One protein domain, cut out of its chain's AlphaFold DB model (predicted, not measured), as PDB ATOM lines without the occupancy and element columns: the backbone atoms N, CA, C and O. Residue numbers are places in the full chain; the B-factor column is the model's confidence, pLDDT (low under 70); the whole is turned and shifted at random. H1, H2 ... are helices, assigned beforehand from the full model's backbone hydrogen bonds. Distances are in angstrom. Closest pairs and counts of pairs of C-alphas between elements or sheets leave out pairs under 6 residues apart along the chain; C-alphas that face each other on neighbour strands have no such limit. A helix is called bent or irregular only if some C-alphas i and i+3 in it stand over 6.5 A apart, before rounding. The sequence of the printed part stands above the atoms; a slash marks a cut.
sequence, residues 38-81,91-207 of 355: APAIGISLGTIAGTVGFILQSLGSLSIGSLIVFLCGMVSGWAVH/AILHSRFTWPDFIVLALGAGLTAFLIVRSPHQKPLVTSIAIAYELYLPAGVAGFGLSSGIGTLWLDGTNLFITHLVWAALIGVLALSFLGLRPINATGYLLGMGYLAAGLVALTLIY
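AT A GLANCE: This is residues 38 to 81 and 91 to 207 of the 355 residues of the protein "DUF389 domain-containing protein" of Chloroflexi bacterium (UniProt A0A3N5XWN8). The longest helix, H2, runs along one side of an elongated helical body and packs on H4, which lies beside H5 in the middle of the body. H3 and H6 pack on H5 as well, and short H1 crosses H5 and packs on residues 52 to 62 of H2. The printed part has 161 residues with six named helices, H1 to H6 in chain order, and no named strand; its class is all helix. H3, H4 and H5 form an up and down bundle, each running against the one before it, while the helices are mostly crossed. The whole is compact, with a radius of gyration of the C-alphas of 16.0 A, and spans 52 by 33 by 30 A.

IN THESE COORDINATES: Find C-alpha 52 at (111.254, 131.998, 123.240); from there H2, residues 52 to 81, runs 42.5 A to C-alpha 81 at (80.706, 114.948, 147.429). Before it comes H1, residues 38 to 48. Past the cut, H3 takes residues 99 to 118, over 28.0 A. H4, residues 125 to 148, covers 33.5 A with a kink of 30 degrees near residue 132; it is neither bent nor irregular, but only just: C-alphas 135 and 138 are 6.2 A apart. H5, residues 153 to 178, covers 36.9 A. H6, residues 186 to 206, covers 30.3 A and ends at C-alpha 206, (104.301, 106.022, 132.415).

HOW THE PARTS SIT: Start at H2, which touches H4 at a steep tilt of 50 degrees, the same way; the closest C-alphas, Gly 77 and Phe 144, are 4.3 A apart. With residues 52 to 62 alone H2 touches H1, its hairpin partner, closest at the C-alphas of Pro 39 and Ser 58, 4.5 A. H4 and H5 are a hairpin at a shallow tilt of 21 degrees, closest at the C-alphas of Ala 142 and Trp 154, 4.1 A. Look at Ala 109 and Gly 172, the closest C-alphas of H3 and H5, 5.5 A apart. H5 and H6 form another hairpin, closest at the C-alphas of Thr 163 and Ala 202, 5.7 A. H1 and H5 are the hubs, touching four helices each; their closest C-alphas, Ser 44 and Val 173, are 5.0 A apart. H2 and H5 are apart. Every O i to N i+4 pair is within hydrogen-bond range in H3, H5 and H6; the counts are 6 of 7 in H1, 25 of 26 in H2 and 16 of 20 in H4.

THE WHOLE: The two C-alphas farthest apart, His 81 and Gly 180, are 52.9 A apart. Residues 82 to 90 are not printed; C-alphas 81 and 91 are 15.1 A apart across the cut. Of the links printed whole, none is long. Mean pLDDT of the printed part is 86.9; look for values under 70 at residue 38 and residues 91 to 95.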
ATOM      1  N   ALA A  38      95.341 127.604 118.006       67.75
ATOM      2  CA  ALA A  38      96.523 128.385 117.652       67.75
ATOM      3  C   ALA A  38      97.665 128.270 118.685       67.75
ATOM      4  O   ALA A  38      98.817 128.196 118.261       67.75
ATOM      5  N   PRO A  39      97.398 128.193 120.009       79.06
ATOM      6  CA  PRO A  39      98.461 128.093 121.006       79.06
ATOM      7  C   PRO A  39      99.294 126.812 120.911       79.06
ATOM      8  O   PRO A  39     100.516 126.866 121.011       79.06
ATOM      9  N   ALA A  40      98.655 125.658 120.689       83.06
ATOM     10  CA  ALA A  40      99.349 124.371 120.674       83.06
ATOM     11  C   ALA A  40     100.330 124.280 119.495       83.06
ATOM     12  O   ALA A  40     101.483 123.892 119.667       83.06
ATOM     13  N   ILE A  41      99.903 124.723 118.307       85.62
ATOM     14  CA  ILE A  41     100.783 124.775 117.135       85.62
ATOM     15  C   ILE A  41     101.802 125.921 117.215       85.62
ATOM     16  O   ILE A  41     102.913 125.797 116.698       85.62
ATOM     17  N   GLY A  42     101.459 127.015 117.904       84.62
ATOM     18  CA  GLY A  42     102.349 128.147 118.156       84.62
ATOM     19  C   GLY A  42     103.612 127.757 118.925       84.62
ATOM     20  O   GLY A  42     104.682 128.290 118.641       84.62
ATOM     21  N   ILE A  43     103.533 126.758 119.812       90.25
ATOM     22  CA  ILE A  43     104.709 126.205 120.502       90.25
ATOM     23  C   ILE A  43     105.682 125.598 119.478       90.25
ATOM     24  O   ILE A  43     106.847 125.996 119.424       90.25
ATOM     25  N   SER A  44     105.216 124.714 118.592       90.00
ATOM     26  CA  SER A  44     106.068 124.099 117.562       90.00
ATOM     27  C   SER A  44     106.612 125.119 116.557       90.00
ATOM     28  O   SER A  44     107.809 125.120 116.264       90.00
ATOM     29  N   LEU A  45     105.764 126.034 116.075       88.88
ATOM     30  CA  LEU A  45     106.167 127.089 115.137       88.88
ATOM     31  C   LEU A  45     107.206 128.030 115.769       88.88
ATOM     32  O   LEU A  45     108.201 128.383 115.139       88.88
ATOM     33  N   GLY A  46     107.015 128.380 117.044       87.69
ATOM     34  CA  GLY A  46     107.947 129.187 117.826       87.69
ATOM     35  C   GLY A  46     109.293 128.522 118.048       87.69
ATOM     36  O   GLY A  46     110.315 129.207 118.083       87.69
ATOM     37  N   THR A  47     109.303 127.194 118.130       91.75
ATOM     38  CA  THR A  47     110.533 126.401 118.248       91.75
ATOM     39  C   THR A  47     111.351 126.499 116.968       91.75
ATOM     40  O   THR A  47     112.558 126.716 117.015       91.75
ATOM     41  N   ILE A  48     110.692 126.432 115.813       92.00
ATOM     42  CA  ILE A  48     111.350 126.547 114.504       92.00
ATOM     43  C   ILE A  48     111.823 127.975 114.248       92.00
ATOM     44  O   ILE A  48     112.955 128.184 113.810       92.00
ATOM     45  N   ALA A  49     111.010 128.966 114.612       89.94
ATOM     46  CA  ALA A  49     111.418 130.366 114.600       89.94
ATOM     47  C   ALA A  49     112.509 130.685 115.648       89.94
ATOM     48  O   ALA A  49     113.117 131.751 115.601       89.94
ATOM     49  N   GLY A  50     112.750 129.796 116.621       85.69
ATOM     50  CA  GLY A  50     113.722 129.980 117.700       85.69
ATOM     51  C   GLY A  50     113.397 131.137 118.652       85.69
ATOM     52  O   GLY A  50     114.302 131.644 119.311       85.69
ATOM     53  N   THR A  51     112.136 131.578 118.717       92.25
ATOM     54  CA  THR A  51     111.726 132.755 119.502       92.25
ATOM     55  C   THR A  51     111.033 132.335 120.795       92.25
ATOM     56  O   THR A  51     109.846 132.007 120.804       92.25
ATOM     57  N   VAL A  52     111.760 132.404 121.913       88.56
ATOM     58  CA  VAL A  52     111.254 131.998 123.240       88.56
ATOM     59  C   VAL A  52     110.035 132.821 123.667       88.56
ATOM     60  O   VAL A  52     109.089 132.263 124.212       88.56
ATOM     61  N   GLY A  53     110.005 134.125 123.369       90.38
ATOM     62  CA  GLY A  53     108.867 134.987 123.712       90.38
ATOM     63  C   GLY A  53     107.550 134.525 123.080       90.38
ATOM     64  O   GLY A  53     106.529 134.464 123.760       90.38
ATOM     65  N   PHE A  54     107.583 134.106 121.812       89.81
ATOM     66  CA  PHE A  54     106.402 133.593 121.113       89.81
ATOM     67  C   PHE A  54     105.946 132.232 121.664       89.81
ATOM     68  O   PHE A  54     104.745 131.980 121.794       89.81
ATOM     69  N   ILE A  55     106.894 131.376 122.061       91.25
ATOM     70  CA  ILE A  55     106.595 130.107 122.739       91.25
ATOM     71  C   ILE A  55     105.943 130.367 124.097       91.25
ATOM     72  O   ILE A  55     104.925 129.755 124.397       91.25
ATOM     73  N   LEU A  56     106.481 131.288 124.902       91.38
ATOM     74  CA  LEU A  56     105.919 131.642 126.208       91.38
ATOM     75  C   LEU A  56     104.536 132.283 126.084       91.38
ATOM     76  O   LEU A  56     103.652 131.974 126.878       91.38
ATOM     77  N   GLN A  57     104.313 133.122 125.072       91.56
ATOM     78  CA  GLN A  57     102.992 133.680 124.783       91.56
ATOM     79  C   GLN A  57     101.991 132.578 124.404       91.56
ATOM     80  O   GLN A  57     100.868 132.551 124.916       91.56
ATOM     81  N   SER A  58     102.411 131.633 123.558       90.19
ATOM     82  CA  SER A  58     101.595 130.476 123.171       90.19
ATOM     83  C   SER A  58     101.293 129.586 124.378       90.19
ATOM     84  O   SER A  58     100.133 129.284 124.651       90.19
ATOM     85  N   LEU A  59     102.306 129.260 125.179       92.12
ATOM     86  CA  LEU A  59     102.162 128.483 126.405       92.12
ATOM     87  C   LEU A  59     101.265 129.188 127.431       92.12
ATOM     88  O   LEU A  59     100.441 128.533 128.066       92.12
ATOM     89  N   GLY A  60     101.361 130.513 127.558       91.06
ATOM     90  CA  GLY A  60     100.498 131.316 128.423       91.06
ATOM     91  C   GLY A  60      99.033 131.250 127.994       91.06
ATOM     92  O   GLY A  60      98.161 130.963 128.813       91.06
ATOM     93  N   SER A  61      98.753 131.423 126.699       89.19
ATOM     94  CA  SER A  61      97.385 131.314 126.171       89.19
ATOM     95  C   SER A  61      96.793 129.906 126.326       89.19
ATOM     96  O   SER A  61      95.632 129.760 126.712       89.19
ATOM     97  N   LEU A  62      97.604 128.863 126.125       90.56
ATOM     98  CA  LEU A  62      97.210 127.476 126.361       90.56
ATOM     99  C   LEU A  62      96.941 127.202 127.849       90.56
ATOM    100  O   LEU A  62      95.967 126.527 128.191       90.56
ATOM    101  N   SER A  63      97.785 127.745 128.729       91.56
ATOM    102  CA  SER A  63      97.656 127.600 130.183       91.56
ATOM    103  C   SER A  63      96.371 128.239 130.692       91.56
ATOM    104  O   SER A  63      95.697 127.638 131.519       91.56
ATOM    105  N   ILE A  64      95.974 129.400 130.158       91.88
ATOM    106  CA  ILE A  64      94.697 130.047 130.503       91.88
ATOM    107  C   ILE A  64      93.516 129.134 130.150       91.88
ATOM    108  O   ILE A  64      92.658 128.890 130.996       91.88
ATOM    109  N   GLY A  65      93.490 128.582 128.931       88.44
ATOM    110  CA  GLY A  65      92.438 127.641 128.530       88.44
ATOM    111  C   GLY A  65      92.420 126.382 129.401       88.44
ATOM    112  O   GLY A  65      91.362 125.945 129.849       88.44
ATOM    113  N   SER A  66      93.599 125.840 129.705       90.31
ATOM    114  CA  SER A  66      93.742 124.631 130.524       90.31
ATOM    115  C   SER A  66      93.312 124.878 131.969       90.31
ATOM    116  O   SER A  66      92.662 124.023 132.563       90.31
ATOM    117  N   LEU A  67      93.594 126.066 132.512       93.31
ATOM    118  CA  LEU A  67      93.175 126.478 133.849       93.31
ATOM    119  C   LEU A  67      91.652 126.570 133.959       93.31
ATOM    120  O   LEU A  67      91.091 126.116 134.948       93.31
ATOM    121  N   ILE A  68      90.970 127.107 132.944       92.06
ATOM    122  CA  ILE A  68      89.499 127.160 132.934       92.06
ATOM    123  C   ILE A  68      88.921 125.742 132.987       92.06
ATOM    124  O   ILE A  68      88.070 125.454 133.828       92.06
ATOM    125  N   VAL A  69      89.419 124.834 132.140       91.12
ATOM    126  CA  VAL A  69      88.962 123.435 132.118       91.12
ATOM    127  C   VAL A  69      89.279 122.724 133.436       91.12
ATOM    128  O   VAL A  69      88.432 122.005 133.967       91.12
ATOM    129  N   PHE A  70      90.457 122.971 134.003       92.88
ATOM    130  CA  PHE A  70      90.863 122.451 135.306       92.88
ATOM    131  C   PHE A  70      89.924 122.922 136.424       92.88
ATOM    132  O   PHE A  70      89.467 122.106 137.223       92.88
ATOM    133  N   LEU A  71      89.567 124.210 136.459       93.75
ATOM    134  CA  LEU A  71      88.610 124.755 137.429       93.75
ATOM    135  C   LEU A  71      87.209 124.154 137.244       93.75
ATOM    136  O   LEU A  71      86.566 123.800 138.230       93.75
ATOM    137  N   CYS A  72      86.744 123.958 136.007       90.88
ATOM    138  CA  CYS A  72      85.485 123.252 135.743       90.88
ATOM    139  C   CYS A  72      85.525 121.795 136.236       90.88
ATOM    140  O   CYS A  72      84.565 121.318 136.851       90.88
ATOM    141  N   GLY A  73      86.641 121.096 136.012       88.94
ATOM    142  CA  GLY A  73      86.883 119.761 136.559       88.94
ATOM    143  C   GLY A  73      86.864 119.760 138.087       88.94
ATOM    144  O   GLY A  73      86.240 118.895 138.697       88.94
ATOM    145  N   MET A  74      87.454 120.781 138.709       91.69
ATOM    146  CA  MET A  74      87.485 120.958 140.160       91.69
ATOM    147  C   MET A  74      86.098 121.194 140.763       91.69
ATOM    148  O   MET A  74      85.739 120.579 141.764       91.69
ATOM    149  N   VAL A  75      85.271 122.026 140.130       91.88
ATOM    150  CA  VAL A  75      83.870 122.193 140.543       91.88
ATOM    151  C   VAL A  75      83.114 120.868 140.412       91.88
ATOM    152  O   VAL A  75      82.333 120.514 141.292       91.88
ATOM    153  N   SER A  76      83.387 120.101 139.353       86.75
ATOM    154  CA  SER A  76      82.759 118.794 139.125       86.75
ATOM    155  C   SER A  76      83.173 117.746 140.167       86.75
ATOM    156  O   SER A  76      82.337 116.956 140.602       86.75
ATOM    157  N   GLY A  77      84.439 117.736 140.597       86.00
ATOM    158  CA  GLY A  77      84.928 116.819 141.632       86.00
ATOM    159  C   GLY A  77      84.496 117.212 143.044       86.00
ATOM    160  O   GLY A  77      84.233 116.331 143.857       86.00
ATOM    161  N   TRP A  78      84.298 118.505 143.317       87.75
ATOM    162  CA  TRP A  78      83.630 118.955 144.541       87.75
ATOM    163  C   TRP A  78      82.141 118.569 144.551       87.75
ATOM    164  O   TRP A  78      81.632 118.051 145.543       87.75
ATOM    165  N   ALA A  79      81.440 118.741 143.423       86.06
ATOM    166  CA  ALA A  79      80.028 118.373 143.291       86.06
ATOM    167  C   ALA A  79      79.776 116.871 143.514       86.06
ATOM    168  O   ALA A  79      78.679 116.466 143.898       86.06
ATOM    169  N   VAL A  80      80.798 116.040 143.313       80.25
ATOM    170  CA  VAL A  80      80.754 114.603 143.586       80.25
ATOM    171  C   VAL A  80      80.531 114.289 145.067       80.25
ATOM    172  O   VAL A  80      79.862 113.302 145.365       80.25
ATOM    173  N   HIS A  81      80.975 115.139 145.996       79.38
ATOM    174  CA  HIS A  81      80.706 114.948 147.429       79.38
ATOM    175  C   HIS A  81      79.222 115.094 147.792       79.38
ATOM    176  O   HIS A  81      78.803 114.620 148.845       79.38
ATOM    177  N   ALA A  91      86.378 108.676 134.705       61.19
ATOM    178  CA  ALA A  91      87.454 109.619 135.026       61.19
ATOM    179  C   ALA A  91      88.811 108.909 135.149       61.19
ATOM    180  O   ALA A  91      89.834 109.426 134.712       61.19
ATOM    181  N   ILE A  92      88.810 107.688 135.693       63.91
ATOM    182  CA  ILE A  92      90.014 106.860 135.817       63.91
ATOM    183  C   ILE A  92      90.504 106.396 134.439       63.91
ATOM    184  O   ILE A  92      91.710 106.372 134.201       63.91
ATOM    185  N   LEU A  93      89.591 106.045 133.526       61.59
ATOM    186  CA  LEU A  93      89.944 105.615 132.169       61.59
ATOM    187  C   LEU A  93      90.619 106.733 131.367       61.59
ATOM    188  O   LEU A  93      91.623 106.472 130.716       61.59
ATOM    189  N   HIS A  94      90.142 107.973 131.486       66.69
ATOM    190  CA  HIS A  94      90.742 109.133 130.812       66.69
ATOM    191  C   HIS A  94      91.973 109.716 131.524       66.69
ATOM    192  O   HIS A  94      92.550 110.691 131.050       66.69
ATOM    193  N   SER A  95      92.389 109.137 132.654       65.06
ATOM    194  CA  SER A  95      93.627 109.524 133.341       65.06
ATOM    195  C   SER A  95      94.818 108.642 132.979       65.06
ATOM    196  O   SER A  95      95.924 108.879 133.470       65.06
ATOM    197  N   ARG A  96      94.611 107.594 132.178       74.62
ATOM    198  CA  ARG A  96      95.661 106.639 131.827       74.62
ATOM    199  C   ARG A  96      96.135 106.895 130.413       74.62
ATOM    200  O   ARG A  96      95.338 107.143 129.519       74.62
ATOM    201  N   PHE A  97      97.440 106.781 130.216       77.19
ATOM    202  CA  PHE A  97      98.017 106.802 128.885       77.19
ATOM    203  C   PHE A  97      97.545 105.582 128.093       77.19
ATOM    204  O   PHE A  97      97.729 104.442 128.536       77.19
ATOM    205  N   THR A  98      96.970 105.812 126.916       82.69
ATOM    206  CA  THR A  98      96.632 104.745 125.976       82.69
ATOM    207  C   THR A  98      97.286 105.002 124.619       82.69
ATOM    208  O   THR A  98      97.444 106.136 124.172       82.69
ATOM    209  N   TRP A  99      97.704 103.926 123.947       83.69
ATOM    210  CA  TRP A  99      98.274 104.015 122.600       83.69
ATOM    211  C   TRP A  99      97.318 104.632 121.562       83.69
ATOM    212  O   TRP A  99      97.800 105.396 120.727       83.69
ATOM    213  N   PRO A 100      95.995 104.352 121.578       82.69
ATOM    214  CA  PRO A 100      95.048 105.013 120.682       82.69
ATOM    215  C   PRO A 100      95.049 106.539 120.816       82.69
ATOM    216  O   PRO A 100      95.189 107.220 119.802       82.69
ATOM    217  N   ASP A 101      94.977 107.058 122.042       81.25
ATOM    218  CA  ASP A 101      94.972 108.500 122.336       81.25
ATOM    219  C   ASP A 101      96.263 109.162 121.825       81.25
ATOM    220  O   ASP A 101      96.254 110.194 121.149       81.25
ATOM    221  N   PHE A 102      97.401 108.483 122.006       86.31
ATOM    222  CA  PHE A 102      98.680 108.931 121.458       86.31
ATOM    223  C   PHE A 102      98.701 108.980 119.921       86.31
ATOM    224  O   PHE A 102      99.233 109.925 119.335       86.31
ATOM    225  N   ILE A 103      98.124 107.983 119.241       87.19
ATOM    226  CA  ILE A 103      98.032 107.975 117.773       87.19
ATOM    227  C   ILE A 103      97.150 109.132 117.291       87.19
ATOM    228  O   ILE A 103      97.508 109.812 116.326       87.19
ATOM    229  N   VAL A 104      96.026 109.385 117.966       87.38
ATOM    230  CA  VAL A 104      95.126 110.504 117.655       87.38
ATOM    231  C   VAL A 104      95.842 111.841 117.842       87.38
ATOM    232  O   VAL A 104      95.792 112.685 116.942       87.38
ATOM    233  N   LEU A 105      96.585 112.006 118.940       88.50
ATOM    234  CA  LEU A 105      97.432 113.175 119.176       88.50
ATOM    235  C   LEU A 105      98.461 113.356 118.053       88.50
ATOM    236  O   LEU A 105      98.593 114.454 117.506       88.50
ATOM    237  N   ALA A 106      99.176 112.290 117.686       89.50
ATOM    238  CA  ALA A 106     100.227 112.337 116.675       89.50
ATOM    239  C   ALA A 106      99.687 112.709 115.291       89.50
ATOM    240  O   ALA A 106     100.254 113.571 114.611       89.50
ATOM    241  N   LEU A 107      98.561 112.115 114.894       89.38
ATOM    242  CA  LEU A 107      97.873 112.453 113.651       89.38
ATOM    243  C   LEU A 107      97.340 113.887 113.684       89.38
ATOM    244  O   LEU A 107      97.512 114.619 112.710       89.38
ATOM    245  N   GLY A 108      96.744 114.318 114.798       86.62
ATOM    246  CA  GLY A 108      96.241 115.679 114.976       86.62
ATOM    247  C   GLY A 108      97.347 116.727 114.859       86.62
ATOM    248  O   GLY A 108      97.234 117.662 114.062       86.62
ATOM    249  N   ALA A 109      98.444 116.556 115.599       87.81
ATOM    250  CA  ALA A 109      99.596 117.458 115.584       87.81
ATOM    251  C   ALA A 109     100.294 117.474 114.215       87.81
ATOM    252  O   ALA A 109     100.512 118.546 113.641       87.81
ATOM    253  N   GLY A 110     100.577 116.295 113.653       89.44
ATOM    254  CA  GLY A 110     101.243 116.159 112.359       89.44
ATOM    255  C   GLY A 110     100.411 116.708 111.199       89.44
ATOM    256  O   GLY A 110     100.927 117.465 110.375       89.44
ATOM    257  N   LEU A 111      99.111 116.399 111.151       88.19
ATOM    258  CA  LEU A 111      98.230 116.885 110.090       88.19
ATOM    259  C   LEU A 111      97.966 118.392 110.221       88.19
ATOM    260  O   LEU A 111      97.917 119.080 109.206       88.19
ATOM    261  N   THR A 112      97.886 118.934 111.442       88.12
ATOM    262  CA  THR A 112      97.816 120.394 111.659       88.12
ATOM    263  C   THR A 112      99.058 121.092 111.108       88.12
ATOM    264  O   THR A 112      98.933 122.051 110.345       88.12
ATOM    265  N   ALA A 113     100.250 120.589 111.445       87.62
ATOM    266  CA  ALA A 113     101.513 121.103 110.920       87.62
ATOM    267  C   ALA A 113     101.565 121.031 109.384       87.62
ATOM    268  O   ALA A 113     101.910 122.011 108.725       87.62
ATOM    269  N   PHE A 114     101.159 119.899 108.807       88.75
ATOM    270  CA  PHE A 114     101.115 119.706 107.359       88.75
ATOM    271  C   PHE A 114     100.164 120.683 106.654       88.75
ATOM    272  O   PHE A 114     100.534 121.297 105.651       88.75
ATOM    273  N   LEU A 115      98.946 120.847 107.176       85.56
ATOM    274  CA  LEU A 115      97.926 121.708 106.575       85.56
ATOM    275  C   LEU A 115      98.310 123.188 106.625       85.56
ATOM    276  O   LEU A 115      98.039 123.905 105.668       85.56
ATOM    277  N   ILE A 116      98.993 123.640 107.679       85.44
ATOM    278  CA  ILE A 116      99.457 125.033 107.778       85.44
ATOM    279  C   ILE A 116     100.508 125.355 106.718       85.44
ATOM    280  O   ILE A 116     100.455 126.422 106.111       85.44
ATOM    281  N   VAL A 117     101.437 124.433 106.459       87.00
ATOM    282  CA  VAL A 117     102.471 124.639 105.436       87.00
ATOM    283  C   VAL A 117     101.879 124.547 104.032       87.00
ATOM    284  O   VAL A 117     102.216 125.345 103.160       87.00
ATOM    285  N   ARG A 118     100.985 123.582 103.794       86.75
ATOM    286  CA  ARG A 118     100.426 123.331 102.459       86.75
ATOM    287  C   ARG A 118      99.262 124.257 102.099       86.75
ATOM    288  O   ARG A 118      98.970 124.443 100.919       86.75
ATOM    289  N   SER A 119      98.547 124.799 103.078       83.56
ATOM    290  CA  SER A 119      97.333 125.600 102.877       83.56
ATOM    291  C   SER A 119      97.200 126.689 103.952       83.56
ATOM    292  O   SER A 119      96.271 126.649 104.758       83.56
ATOM    293  N   PRO A 120      98.076 127.713 103.942       75.50
ATOM    294  CA  PRO A 120      98.155 128.734 104.996       75.50
ATOM    295  C   PRO A 120      96.878 129.573 105.167       75.50
ATOM    296  O   PRO A 120      96.655 130.159 106.222       75.50
ATOM    297  N   HIS A 121      96.015 129.623 104.148       74.31
ATOM    298  CA  HIS A 121      94.739 130.342 104.201       74.31
ATOM    299  C   HIS A 121      93.582 129.522 104.791       74.31
ATOM    300  O   HIS A 121      92.531 130.089 105.093       74.31
ATOM    301  N   GLN A 122      93.742 128.207 104.961       72.75
ATOM    302  CA  GLN A 122      92.705 127.347 105.529       72.75
ATOM    303  C   GLN A 122      93.008 127.053 106.996       72.75
ATOM    304  O   GLN A 122      94.102 126.623 107.349       72.75
ATOM    305  N   LYS A 123      92.016 127.262 107.865       72.75
ATOM    306  CA  LYS A 123      92.123 126.898 109.282       72.75
ATOM    307  C   LYS A 123      91.849 125.397 109.414       72.75
ATOM    308  O   LYS A 123      90.737 124.976 109.088       72.75
ATOM    309  N   PRO A 124      92.803 124.578 109.887       75.75
ATOM    310  CA  PRO A 124      92.588 123.147 110.021       75.75
ATOM    311  C   PRO A 124      91.737 122.868 111.273       75.75
ATOM    312  O   PRO A 124      92.244 122.610 112.363       75.75
ATOM    313  N   LEU A 125      90.413 122.986 111.121       74.31
ATOM    314  CA  LEU A 125      89.451 122.854 112.222       74.31
ATOM    315  C   LEU A 125      89.422 121.426 112.780       74.31
ATOM    316  O   LEU A 125      89.501 121.237 113.985       74.31
ATOM    317  N   VAL A 126      89.386 120.417 111.905       72.50
ATOM    318  CA  VAL A 126      89.224 119.007 112.305       72.50
ATOM    319  C   VAL A 126      90.395 118.509 113.160       72.50
ATOM    320  O   VAL A 126      90.195 117.846 114.173       72.50
ATOM    321  N   THR A 127      91.627 118.857 112.791       77.50
ATOM    322  CA  THR A 127      92.833 118.393 113.494       77.50
ATOM    323  C   THR A 127      93.067 119.129 114.806       77.50
ATOM    324  O   THR A 127      93.564 118.539 115.763       77.50
ATOM    325  N   SER A 128      92.646 120.395 114.882       77.94
ATOM    326  CA  SER A 128      92.677 121.187 116.110       77.94
ATOM    327  C   SER A 128      91.874 120.544 117.243       77.94
ATOM    328  O   SER A 128      92.187 120.756 118.411       77.94
ATOM    329  N   ILE A 129      90.839 119.774 116.914       76.31
ATOM    330  CA  ILE A 129      89.934 119.185 117.905       76.31
ATOM    331  C   ILE A 129      90.510 117.915 118.492       76.31
ATOM    332  O   ILE A 129      90.377 117.707 119.690       76.31
ATOM    333  N   ALA A 130      91.197 117.113 117.675       81.12
ATOM    334  CA  ALA A 130      91.971 115.985 118.175       81.12
ATOM    335  C   ALA A 130      92.965 116.472 119.239       81.12
ATOM    336  O   ALA A 130      92.944 115.997 120.364       81.12
ATOM    337  N   ILE A 131      93.739 117.520 118.935       84.50
ATOM    338  CA  ILE A 131      94.689 118.097 119.898       84.50
ATOM    339  C   ILE A 131      93.962 118.652 121.132       84.50
ATOM    340  O   ILE A 131      94.398 118.410 122.252       84.50
ATOM    341  N   ALA A 132      92.857 119.383 120.953       84.31
ATOM    342  CA  ALA A 132      92.101 119.953 122.069       84.31
ATOM    343  C   ALA A 132      91.532 118.875 123.002       84.31
ATOM    344  O   ALA A 132      91.598 119.030 124.218       84.31
ATOM    345  N   TYR A 133      90.983 117.796 122.445       82.75
ATOM    346  CA  TYR A 133      90.422 116.684 123.207       82.75
ATOM    347  C   TYR A 133      91.503 116.003 124.044       82.75
ATOM    348  O   TYR A 133      91.353 115.909 125.260       82.75
ATOM    349  N   GLU A 134      92.621 115.638 123.413       87.00
ATOM    350  CA  GLU A 134      93.731 114.946 124.078       87.00
ATOM    351  C   GLU A 134      94.419 115.804 125.147       87.00
ATOM    352  O   GLU A 134      94.949 115.286 126.127       87.00
ATOM    353  N   LEU A 135      94.404 117.132 124.991       88.50
ATOM    354  CA  LEU A 135      95.034 118.033 125.951       88.50
ATOM    355  C   LEU A 135      94.089 118.458 127.081       88.50
ATOM    356  O   LEU A 135      94.482 118.491 128.243       88.50
ATOM    357  N   TYR A 136      92.835 118.792 126.782       88.69
ATOM    358  CA  TYR A 136      91.922 119.313 127.801       88.69
ATOM    359  C   TYR A 136      91.298 118.229 128.673       88.69
ATOM    360  O   TYR A 136      90.970 118.515 129.827       88.69
ATOM    361  N   LEU A 137      91.165 116.992 128.185       88.06
ATOM    362  CA  LEU A 137      90.645 115.901 129.011       88.06
ATOM    363  C   LEU A 137      91.519 115.626 130.237       88.06
ATOM    364  O   LEU A 137      90.993 115.722 131.351       88.06
ATOM    365  N   PRO A 138      92.834 115.366 130.094       89.00
ATOM    366  CA  PRO A 138      93.704 115.149 131.244       89.00
ATOM    367  C   PRO A 138      93.748 116.355 132.190       89.00
ATOM    368  O   PRO A 138      93.780 116.176 133.407       89.00
ATOM    369  N   ALA A 139      93.661 117.582 131.661       91.00
ATOM    370  CA  ALA A 139      93.588 118.797 132.475       91.00
ATOM    371  C   ALA A 139      92.302 118.858 133.325       91.00
ATOM    372  O   ALA A 139      92.349 119.189 134.511       91.00
ATOM    373  N   GLY A 140      91.150 118.502 132.751       88.81
ATOM    374  CA  GLY A 140      89.887 118.424 133.486       88.81
ATOM    375  C   GLY A 140      89.896 117.317 134.543       88.81
ATOM    376  O   GLY A 140      89.466 117.540 135.677       88.81
ATOM    377  N   VAL A 141      90.442 116.147 134.200       89.25
ATOM    378  CA  VAL A 141      90.603 115.017 135.127       89.25
ATOM    379  C   VAL A 141      91.538 115.375 136.281       89.25
ATOM    380  O   VAL A 141      91.243 115.025 137.421       89.25
ATOM    381  N   ALA A 142      92.606 116.135 136.029       92.00
ATOM    382  CA  ALA A 142      93.496 116.618 137.079       92.00
ATOM    383  C   ALA A 142      92.754 117.500 138.102       92.00
ATOM    384  O   ALA A 142      92.878 117.292 139.311       92.00
ATOM    385  N   GLY A 143      91.922 118.435 137.629       90.56
ATOM    386  CA  GLY A 143      91.106 119.291 138.499       90.56
ATOM    387  C   GLY A 143      90.044 118.506 139.273       90.56
ATOM    388  O   GLY A 143      89.847 118.711 140.476       90.56
ATOM    389  N   PHE A 144      89.403 117.546 138.604       89.25
ATOM    390  CA  PHE A 144      88.468 116.617 139.235       89.25
ATOM    391  C   PHE A 144      89.146 115.777 140.326       89.25
ATOM    392  O   PHE A 144      88.626 115.667 141.435       89.25
ATOM    393  N   GLY A 145      90.324 115.213 140.049       88.25
ATOM    394  CA  GLY A 145      91.099 114.428 141.009       88.25
ATOM    395  C   GLY A 145      91.476 115.232 142.252       88.25
ATOM    396  O   GLY A 145      91.377 114.717 143.363       88.25
ATOM    397  N   LEU A 146      91.835 116.509 142.071       91.19
ATOM    398  CA  LEU A 146      92.259 117.379 143.170       91.19
ATOM    399  C   LEU A 146      91.121 117.652 144.162       91.19
ATOM    400  O   LEU A 146      91.331 117.645 145.370       91.19
ATOM    401  N   SER A 147      89.913 117.883 143.649       90.12
ATOM    402  CA  SER A 147      88.731 118.216 144.457       90.12
ATOM    403  C   SER A 147      87.981 116.996 144.982       90.12
ATOM    404  O   SER A 147      87.438 117.046 146.080       90.12
ATOM    405  N   SER A 148      87.966 115.890 144.236       84.25
ATOM    406  CA  SER A 148      87.291 114.655 144.653       84.25
ATOM    407  C   SER A 148      88.005 113.943 145.809       84.25
ATOM    408  O   SER A 148      87.366 113.172 146.525       84.25
ATOM    409  N   GLY A 149      89.301 114.212 146.023       82.31
ATOM    410  CA  GLY A 149      90.109 113.593 147.082       82.31
ATOM    411  C   GLY A 149      90.518 112.144 146.786       82.31
ATOM    412  O   GLY A 149      90.950 111.421 147.683       82.31
ATOM    413  N   ILE A 150      90.369 111.695 145.534       78.81
ATOM    414  CA  ILE A 150      90.656 110.322 145.111       78.81
ATOM    415  C   ILE A 150      92.160 110.175 144.821       78.81
ATOM    416  O   ILE A 150      92.618 110.433 143.709       78.81
ATOM    417  N   GLY A 151      92.921 109.715 145.819       83.50
ATOM    418  CA  GLY A 151      94.296 109.214 145.669       83.50
ATOM    419  C   GLY A 151      95.237 110.097 144.832       83.50
ATOM    420  O   GLY A 151      95.317 111.308 145.024       83.50
ATOM    421  N   THR A 152      95.965 109.475 143.899       86.88
ATOM    422  CA  THR A 152      96.940 110.130 143.005       86.88
ATOM    423  C   THR A 152      96.334 110.653 141.702       86.88
ATOM    424  O   THR A 152      97.072 111.130 140.848       86.88
ATOM    425  N   LEU A 153      95.004 110.625 141.537       86.12
ATOM    426  CA  LEU A 153      94.350 110.906 140.251       86.12
ATOM    427  C   LEU A 153      94.690 112.297 139.691       86.12
ATOM    428  O   LEU A 153      94.813 112.481 138.483       86.12
ATOM    429  N   TRP A 154      94.873 113.284 140.571       87.94
ATOM    430  CA  TRP A 154      95.262 114.633 140.165       87.94
ATOM    431  C   TRP A 154      96.697 114.698 139.615       87.94
ATOM    432  O   TRP A 154      96.946 115.416 138.644       87.94
ATOM    433  N   LEU A 155      97.622 113.925 140.200       89.88
ATOM    434  CA  LEU A 155      99.002 113.781 139.724       89.88
ATOM    435  C   LEU A 155      99.027 113.032 138.395       89.88
ATOM    436  O   LEU A 155      99.696 113.473 137.466       89.88
ATOM    437  N   ASP A 156      98.252 111.952 138.288       87.75
ATOM    438  CA  ASP A 156      98.171 111.133 137.079       87.75
ATOM    439  C   ASP A 156      97.634 111.954 135.894       87.75
ATOM    440  O   ASP A 156      98.259 111.991 134.833       87.75
ATOM    441  N   GLY A 157      96.546 112.708 136.090       87.94
ATOM    442  CA  GLY A 157      95.997 113.607 135.068       87.94
ATOM    443  C   GLY A 157      96.949 114.746 134.683       87.94
ATOM    444  O   GLY A 157      97.094 115.059 133.499       87.94
ATOM    445  N   THR A 158      97.653 115.336 135.656       90.75
ATOM    446  CA  THR A 158      98.626 116.416 135.401       90.75
ATOM    447  C   THR A 158      99.842 115.904 134.632       90.75
ATOM    448  O   THR A 158     100.271 116.525 133.656       90.75
ATOM    449  N   ASN A 159     100.380 114.749 135.026       90.25
ATOM    450  CA  ASN A 159     101.489 114.106 134.327       90.25
ATOM    451  C   ASN A 159     101.095 113.761 132.890       90.25
ATOM    452  O   ASN A 159     101.860 114.017 131.956       90.25
ATOM    453  N   LEU A 160      99.881 113.242 132.696       89.88
ATOM    454  CA  LEU A 160      99.360 112.922 131.374       89.88
ATOM    455  C   LEU A 160      99.185 114.181 130.510       89.88
ATOM    456  O   LEU A 160      99.577 114.168 129.344       89.88
ATOM    457  N   PHE A 161      98.680 115.283 131.075       91.44
ATOM    458  CA  PHE A 161      98.577 116.579 130.392       91.44
ATOM    459  C   PHE A 161      99.938 117.080 129.890       91.44
ATOM    460  O   PHE A 161     100.093 117.389 128.706       91.44
ATOM    461  N   ILE A 162     100.940 117.120 130.775       91.88
ATOM    462  CA  ILE A 162     102.301 117.564 130.433       91.88
ATOM    463  C   ILE A 162     102.898 116.659 129.352       91.88
ATOM    464  O   ILE A 162     103.509 117.147 128.401       91.88
ATOM    465  N   THR A 163     102.677 115.349 129.462       91.25
ATOM    466  CA  THR A 163     103.158 114.371 128.482       91.25
ATOM    467  C   THR A 163     102.584 114.645 127.093       91.25
ATOM    468  O   THR A 163     103.349 114.783 126.136       91.25
ATOM    469  N   HIS A 164     101.261 114.782 126.969       91.50
ATOM    470  CA  HIS A 164     100.623 115.080 125.682       91.50
ATOM    471  C   HIS A 164     101.093 116.420 125.114       91.50
ATOM    472  O   HIS A 164     101.337 116.518 123.912       91.50
ATOM    473  N   LEU A 165     101.301 117.434 125.958       92.88
ATOM    474  CA  LEU A 165     101.805 118.736 125.523       92.88
ATOM    475  C   LEU A 165     103.206 118.640 124.905       92.88
ATOM    476  O   LEU A 165     103.444 119.174 123.819       92.88
ATOM    477  N   VAL A 166     104.127 117.947 125.579       93.81
ATOM    478  CA  VAL A 166     105.508 117.769 125.107       93.81
ATOM    479  C   VAL A 166     105.538 116.974 123.802       93.81
ATOM    480  O   VAL A 166     106.212 117.378 122.852       93.81
ATOM    481  N   TRP A 167     104.774 115.883 123.721       92.31
ATOM    482  CA  TRP A 167     104.702 115.068 122.508       92.31
ATOM    483  C   TRP A 167     104.036 115.803 121.345       92.31
ATOM    484  O   TRP A 167     104.543 115.732 120.226       92.31
ATOM    485  N   ALA A 168     102.970 116.566 121.588       92.75
ATOM    486  CA  ALA A 168     102.343 117.399 120.562       92.75
ATOM    487  C   ALA A 168     103.327 118.437 120.008       92.75
ATOM    488  O   ALA A 168     103.447 118.585 118.788       92.75
ATOM    489  N   ALA A 169     104.073 119.111 120.892       93.19
ATOM    490  CA  ALA A 169     105.093 120.074 120.499       93.19
ATOM    491  C   ALA A 169     106.197 119.411 119.661       93.19
ATOM    492  O   ALA A 169     106.514 119.907 118.575       93.19
ATOM    493  N   LEU A 170     106.729 118.271 120.124       93.94
ATOM    494  CA  LEU A 170     107.775 117.503 119.444       93.94
ATOM    495  C   LEU A 170     107.324 117.011 118.063       93.94
ATOM    496  O   LEU A 170     108.040 117.204 117.082       93.94
ATOM    497  N   ILE A 171     106.132 116.419 117.967       94.25
ATOM    498  CA  ILE A 171     105.567 115.924 116.705       94.25
ATOM    499  C   ILE A 171     105.342 117.079 115.730       94.25
ATOM    500  O   ILE A 171     105.677 116.948 114.554       94.25
ATOM    501  N   GLY A 172     104.845 118.224 116.204       91.19
ATOM    502  CA  GLY A 172     104.711 119.420 115.376       91.19
ATOM    503  C   GLY A 172     106.059 119.910 114.840       91.19
ATOM    504  O   GLY A 172     106.180 120.180 113.647       91.19
ATOM    505  N   VAL A 173     107.098 119.962 115.684       93.38
ATOM    506  CA  VAL A 173     108.458 120.352 115.263       93.38
ATOM    507  C   VAL A 173     109.031 119.367 114.245       93.38
ATOM    508  O   VAL A 173     109.577 119.795 113.227       93.38
ATOM    509  N   LEU A 174     108.880 118.061 114.479       93.81
ATOM    510  CA  LEU A 174     109.324 117.015 113.556       93.81
ATOM    511  C   LEU A 174     108.598 117.116 112.214       93.81
ATOM    512  O   LEU A 174     109.252 117.144 111.175       93.81
ATOM    513  N   ALA A 175     107.268 117.227 112.224       92.56
ATOM    514  CA  ALA A 175     106.459 117.343 111.013       92.56
ATOM    515  C   ALA A 175     106.879 118.555 110.172       92.56
ATOM    516  O   ALA A 175     107.154 118.422 108.981       92.56
ATOM    517  N   LEU A 176     107.010 119.726 110.793       91.50
ATOM    518  CA  LEU A 176     107.456 120.939 110.108       91.50
ATOM    519  C   LEU A 176     108.909 120.814 109.599       91.50
ATOM    520  O   LEU A 176     109.199 121.241 108.482       91.50
ATOM    521  N   SER A 177     109.791 120.152 110.357       91.19
ATOM    522  CA  SER A 177     111.173 119.868 109.935       91.19
ATOM    523  C   SER A 177     111.229 118.944 108.713       91.19
ATOM    524  O   SER A 177     112.010 119.199 107.792       91.19
ATOM    525  N   PHE A 178     110.381 117.909 108.662       92.31
ATOM    526  CA  PHE A 178     110.236 117.030 107.495       92.31
ATOM    527  C   PHE A 178     109.672 117.765 106.274       92.31
ATOM    528  O   PHE A 178     110.026 117.432 105.146       92.31
ATOM    529  N   LEU A 179     108.847 118.791 106.490       90.31
ATOM    530  CA  LEU A 179     108.324 119.656 105.431       90.31
ATOM    531  C   LEU A 179     109.333 120.714 104.946       90.31
ATOM    532  O   LEU A 179     109.006 121.518 104.075       90.31
ATOM    533  N   GLY A 180     110.563 120.705 105.469       89.06
ATOM    534  CA  GLY A 180     111.652 121.591 105.049       89.06
ATOM    535  C   GLY A 180     111.826 122.842 105.913       89.06
ATOM    536  O   GLY A 180     112.778 123.590 105.698       89.06
ATOM    537  N   LEU A 181     110.973 123.055 106.921       87.62
ATOM    538  CA  LEU A 181     111.088 124.167 107.867       87.62
ATOM    539  C   LEU A 181     111.990 123.763 109.033       87.62
ATOM    540  O   LEU A 181     111.537 123.240 110.048       87.62
ATOM    541  N   ARG A 182     113.295 123.978 108.871       90.19
ATOM    542  CA  ARG A 182     114.281 123.678 109.917       90.19
ATOM    543  C   ARG A 182     114.401 124.836 110.909       90.19
ATOM    544  O   ARG A 182     114.239 125.986 110.500       90.19
ATOM    545  N   PRO A 183     114.719 124.559 112.189       88.62
ATOM    546  CA  PRO A 183     114.977 125.614 113.156       88.62
ATOM    547  C   PRO A 183     116.065 126.569 112.663       88.62
ATOM    548  O   PRO A 183     117.140 126.131 112.248       88.62
ATOM    549  N   ILE A 184     115.772 127.869 112.706       88.25
ATOM    550  CA  ILE A 184     116.645 128.914 112.145       88.25
ATOM    551  C   ILE A 184     117.839 129.183 113.078       88.25
ATOM    552  O   ILE A 184     118.939 129.482 112.622       88.25
ATOM    553  N   ASN A 185     117.631 129.020 114.390       91.06
ATOM    554  CA  ASN A 185     118.586 129.370 115.441       91.06
ATOM    555  C   ASN A 185     118.942 128.158 116.317       91.06
ATOM    556  O   ASN A 185     118.129 127.245 116.494       91.06
ATOM    557  N   ALA A 186     120.109 128.201 116.973       91.12
ATOM    558  CA  ALA A 186     120.541 127.184 117.943       91.12
ATOM    559  C   ALA A 186     119.525 126.977 119.082       91.12
ATOM    560  O   ALA A 186     119.292 125.849 119.505       91.12
ATOM    561  N   THR A 187     118.854 128.045 119.524       90.56
ATOM    562  CA  THR A 187     117.777 127.981 120.521       90.56
ATOM    563  C   THR A 187     116.644 127.055 120.090       90.56
ATOM    564  O   THR A 187     116.131 126.303 120.910       90.56
ATOM    565  N   GLY A 188     116.278 127.050 118.805       89.56
ATOM    566  CA  GLY A 188     115.242 126.156 118.291       89.56
ATOM    567  C   GLY A 188     115.651 124.683 118.353       89.56
ATOM    568  O   GLY A 188     114.853 123.840 118.755       89.56
ATOM    569  N   TYR A 189     116.916 124.375 118.052       90.88
ATOM    570  CA  TYR A 189     117.455 123.021 118.221       90.88
ATOM    571  C   TYR A 189     117.538 122.610 119.694       90.88
ATOM    572  O   TYR A 189     117.153 121.493 120.030       90.88
ATOM    573  N   LEU A 190     117.983 123.507 120.580       94.25
ATOM    574  CA  LEU A 190     118.030 123.250 122.023       94.25
ATOM    575  C   LEU A 190     116.637 122.958 122.590       94.25
ATOM    576  O   LEU A 190     116.475 122.014 123.356       94.25
ATOM    577  N   LEU A 191     115.626 123.726 122.180       92.44
ATOM    578  CA  LEU A 191     114.242 123.513 122.600       92.44
ATOM    579  C   LEU A 191     113.657 122.219 122.021       92.44
ATOM    580  O   LEU A 191     113.038 121.459 122.760       92.44
ATOM    581  N   GLY A 192     113.904 121.923 120.740       92.25
ATOM    582  CA  GLY A 192     113.490 120.661 120.119       92.25
ATOM    583  C   GLY A 192     114.091 119.434 120.815       92.25
ATOM    584  O   GLY A 192     113.372 118.487 121.134       92.25
ATOM    585  N   MET A 193     115.389 119.478 121.130       91.81
ATOM    586  CA  MET A 193     116.058 118.441 121.925       91.81
ATOM    587  C   MET A 193     115.541 118.399 123.367       91.81
ATOM    588  O   MET A 193     115.423 117.321 123.945       91.81
ATOM    589  N   GLY A 194     115.170 119.550 123.933       94.19
ATOM    590  CA  GLY A 194     114.493 119.642 125.222       94.19
ATOM    591  C   GLY A 194     113.156 118.898 125.233       94.19
ATOM    592  O   GLY A 194     112.897 118.144 126.166       94.19
ATOM    593  N   TYR A 195     112.341 119.030 124.181       93.94
ATOM    594  CA  TYR A 195     111.094 118.265 124.054       93.94
ATOM    595  C   TYR A 195     111.343 116.768 123.885       93.94
ATOM    596  O   TYR A 195     110.614 115.969 124.464       93.94
ATOM    597  N   LEU A 196     112.384 116.374 123.145       93.69
ATOM    598  CA  LEU A 196     112.781 114.969 123.030       93.69
ATOM    599  C   LEU A 196     113.164 114.389 124.402       93.69
ATOM    600  O   LEU A 196     112.649 113.344 124.797       93.69
ATOM    601  N   ALA A 197     114.025 115.084 125.150       94.25
ATOM    602  CA  ALA A 197     114.437 114.666 126.488       94.25
ATOM    603  C   ALA A 197     113.246 114.608 127.457       94.25
ATOM    604  O   ALA A 197     113.064 113.610 128.152       94.25
ATOM    605  N   ALA A 198     112.394 115.637 127.462       92.88
ATOM    606  CA  ALA A 198     111.188 115.670 128.285       92.88
ATOM    607  C   ALA A 198     110.189 114.563 127.900       92.88
ATOM    608  O   ALA A 198     109.584 113.961 128.782       92.88
ATOM    609  N   GLY A 199     110.052 114.245 126.610       89.62
ATOM    610  CA  GLY A 199     109.198 113.161 126.122       89.62
ATOM    611  C   GLY A 199     109.698 111.780 126.551       89.62
ATOM    612  O   GLY A 199     108.896 110.926 126.928       89.62
ATOM    613  N   LEU A 200     111.019 111.575 126.572       91.00
ATOM    614  CA  LEU A 200     111.640 110.354 127.097       91.00
ATOM    615  C   LEU A 200     111.438 110.215 128.608       91.00
ATOM    616  O   LEU A 200     111.068 109.140 129.071       91.00
ATOM    617  N   VAL A 201     111.624 111.296 129.372       90.88
ATOM    618  CA  VAL A 201     111.341 111.304 130.818       90.88
ATOM    619  C   VAL A 201     109.857 111.037 131.082       90.88
ATOM    620  O   VAL A 201     109.514 110.255 131.961       90.88
ATOM    621  N   ALA A 202     108.953 111.620 130.298       86.81
ATOM    622  CA  ALA A 202     107.525 111.341 130.422       86.81
ATOM    623  C   ALA A 202     107.196 109.857 130.167       86.81
ATOM    624  O   ALA A 202     106.371 109.272 130.867       86.81
ATOM    625  N   LEU A 203     107.884 109.219 129.214       84.69
ATOM    626  CA  LEU A 203     107.714 107.796 128.935       84.69
ATOM    627  C   LEU A 203     108.167 106.915 130.111       84.69
ATOM    628  O   LEU A 203     107.495 105.926 130.401       84.69
ATOM    629  N   THR A 204     109.248 107.275 130.816       84.50
ATOM    630  CA  THR A 204     109.703 106.519 131.999       84.50
ATOM    631  C   THR A 204     108.779 106.687 133.202       84.50
ATOM    632  O   THR A 204     108.695 105.780 134.026       84.50
ATOM    633  N   LEU A 205     108.053 107.804 133.302       82.69
ATOM    634  CA  LEU A 205     107.022 107.990 134.328       82.69
ATOM    635  C   LEU A 205     105.785 107.115 134.072       82.69
ATOM    636  O   LEU A 205     105.164 106.647 135.022       82.69
ATOM    637  N   ILE A 206     105.437 106.876 132.803       79.31
ATOM    638  CA  ILE A 206     104.301 106.022 132.415       79.31
ATOM    639  C   ILE A 206     104.676 104.536 132.479       79.31
ATOM    640  O   ILE A 206     103.894 103.715 132.958       79.31
ATOM    641  N   TYR A 207     105.874 104.192 132.007       81.94
ATOM    642  CA  TYR A 207     106.425 102.841 132.008       81.94
ATOM    643  C   TYR A 207     107.686 102.817 132.876       81.94
ATOM    644  O   TYR A 207     108.797 102.884 132.337       81.94
TER     645      TYR A 207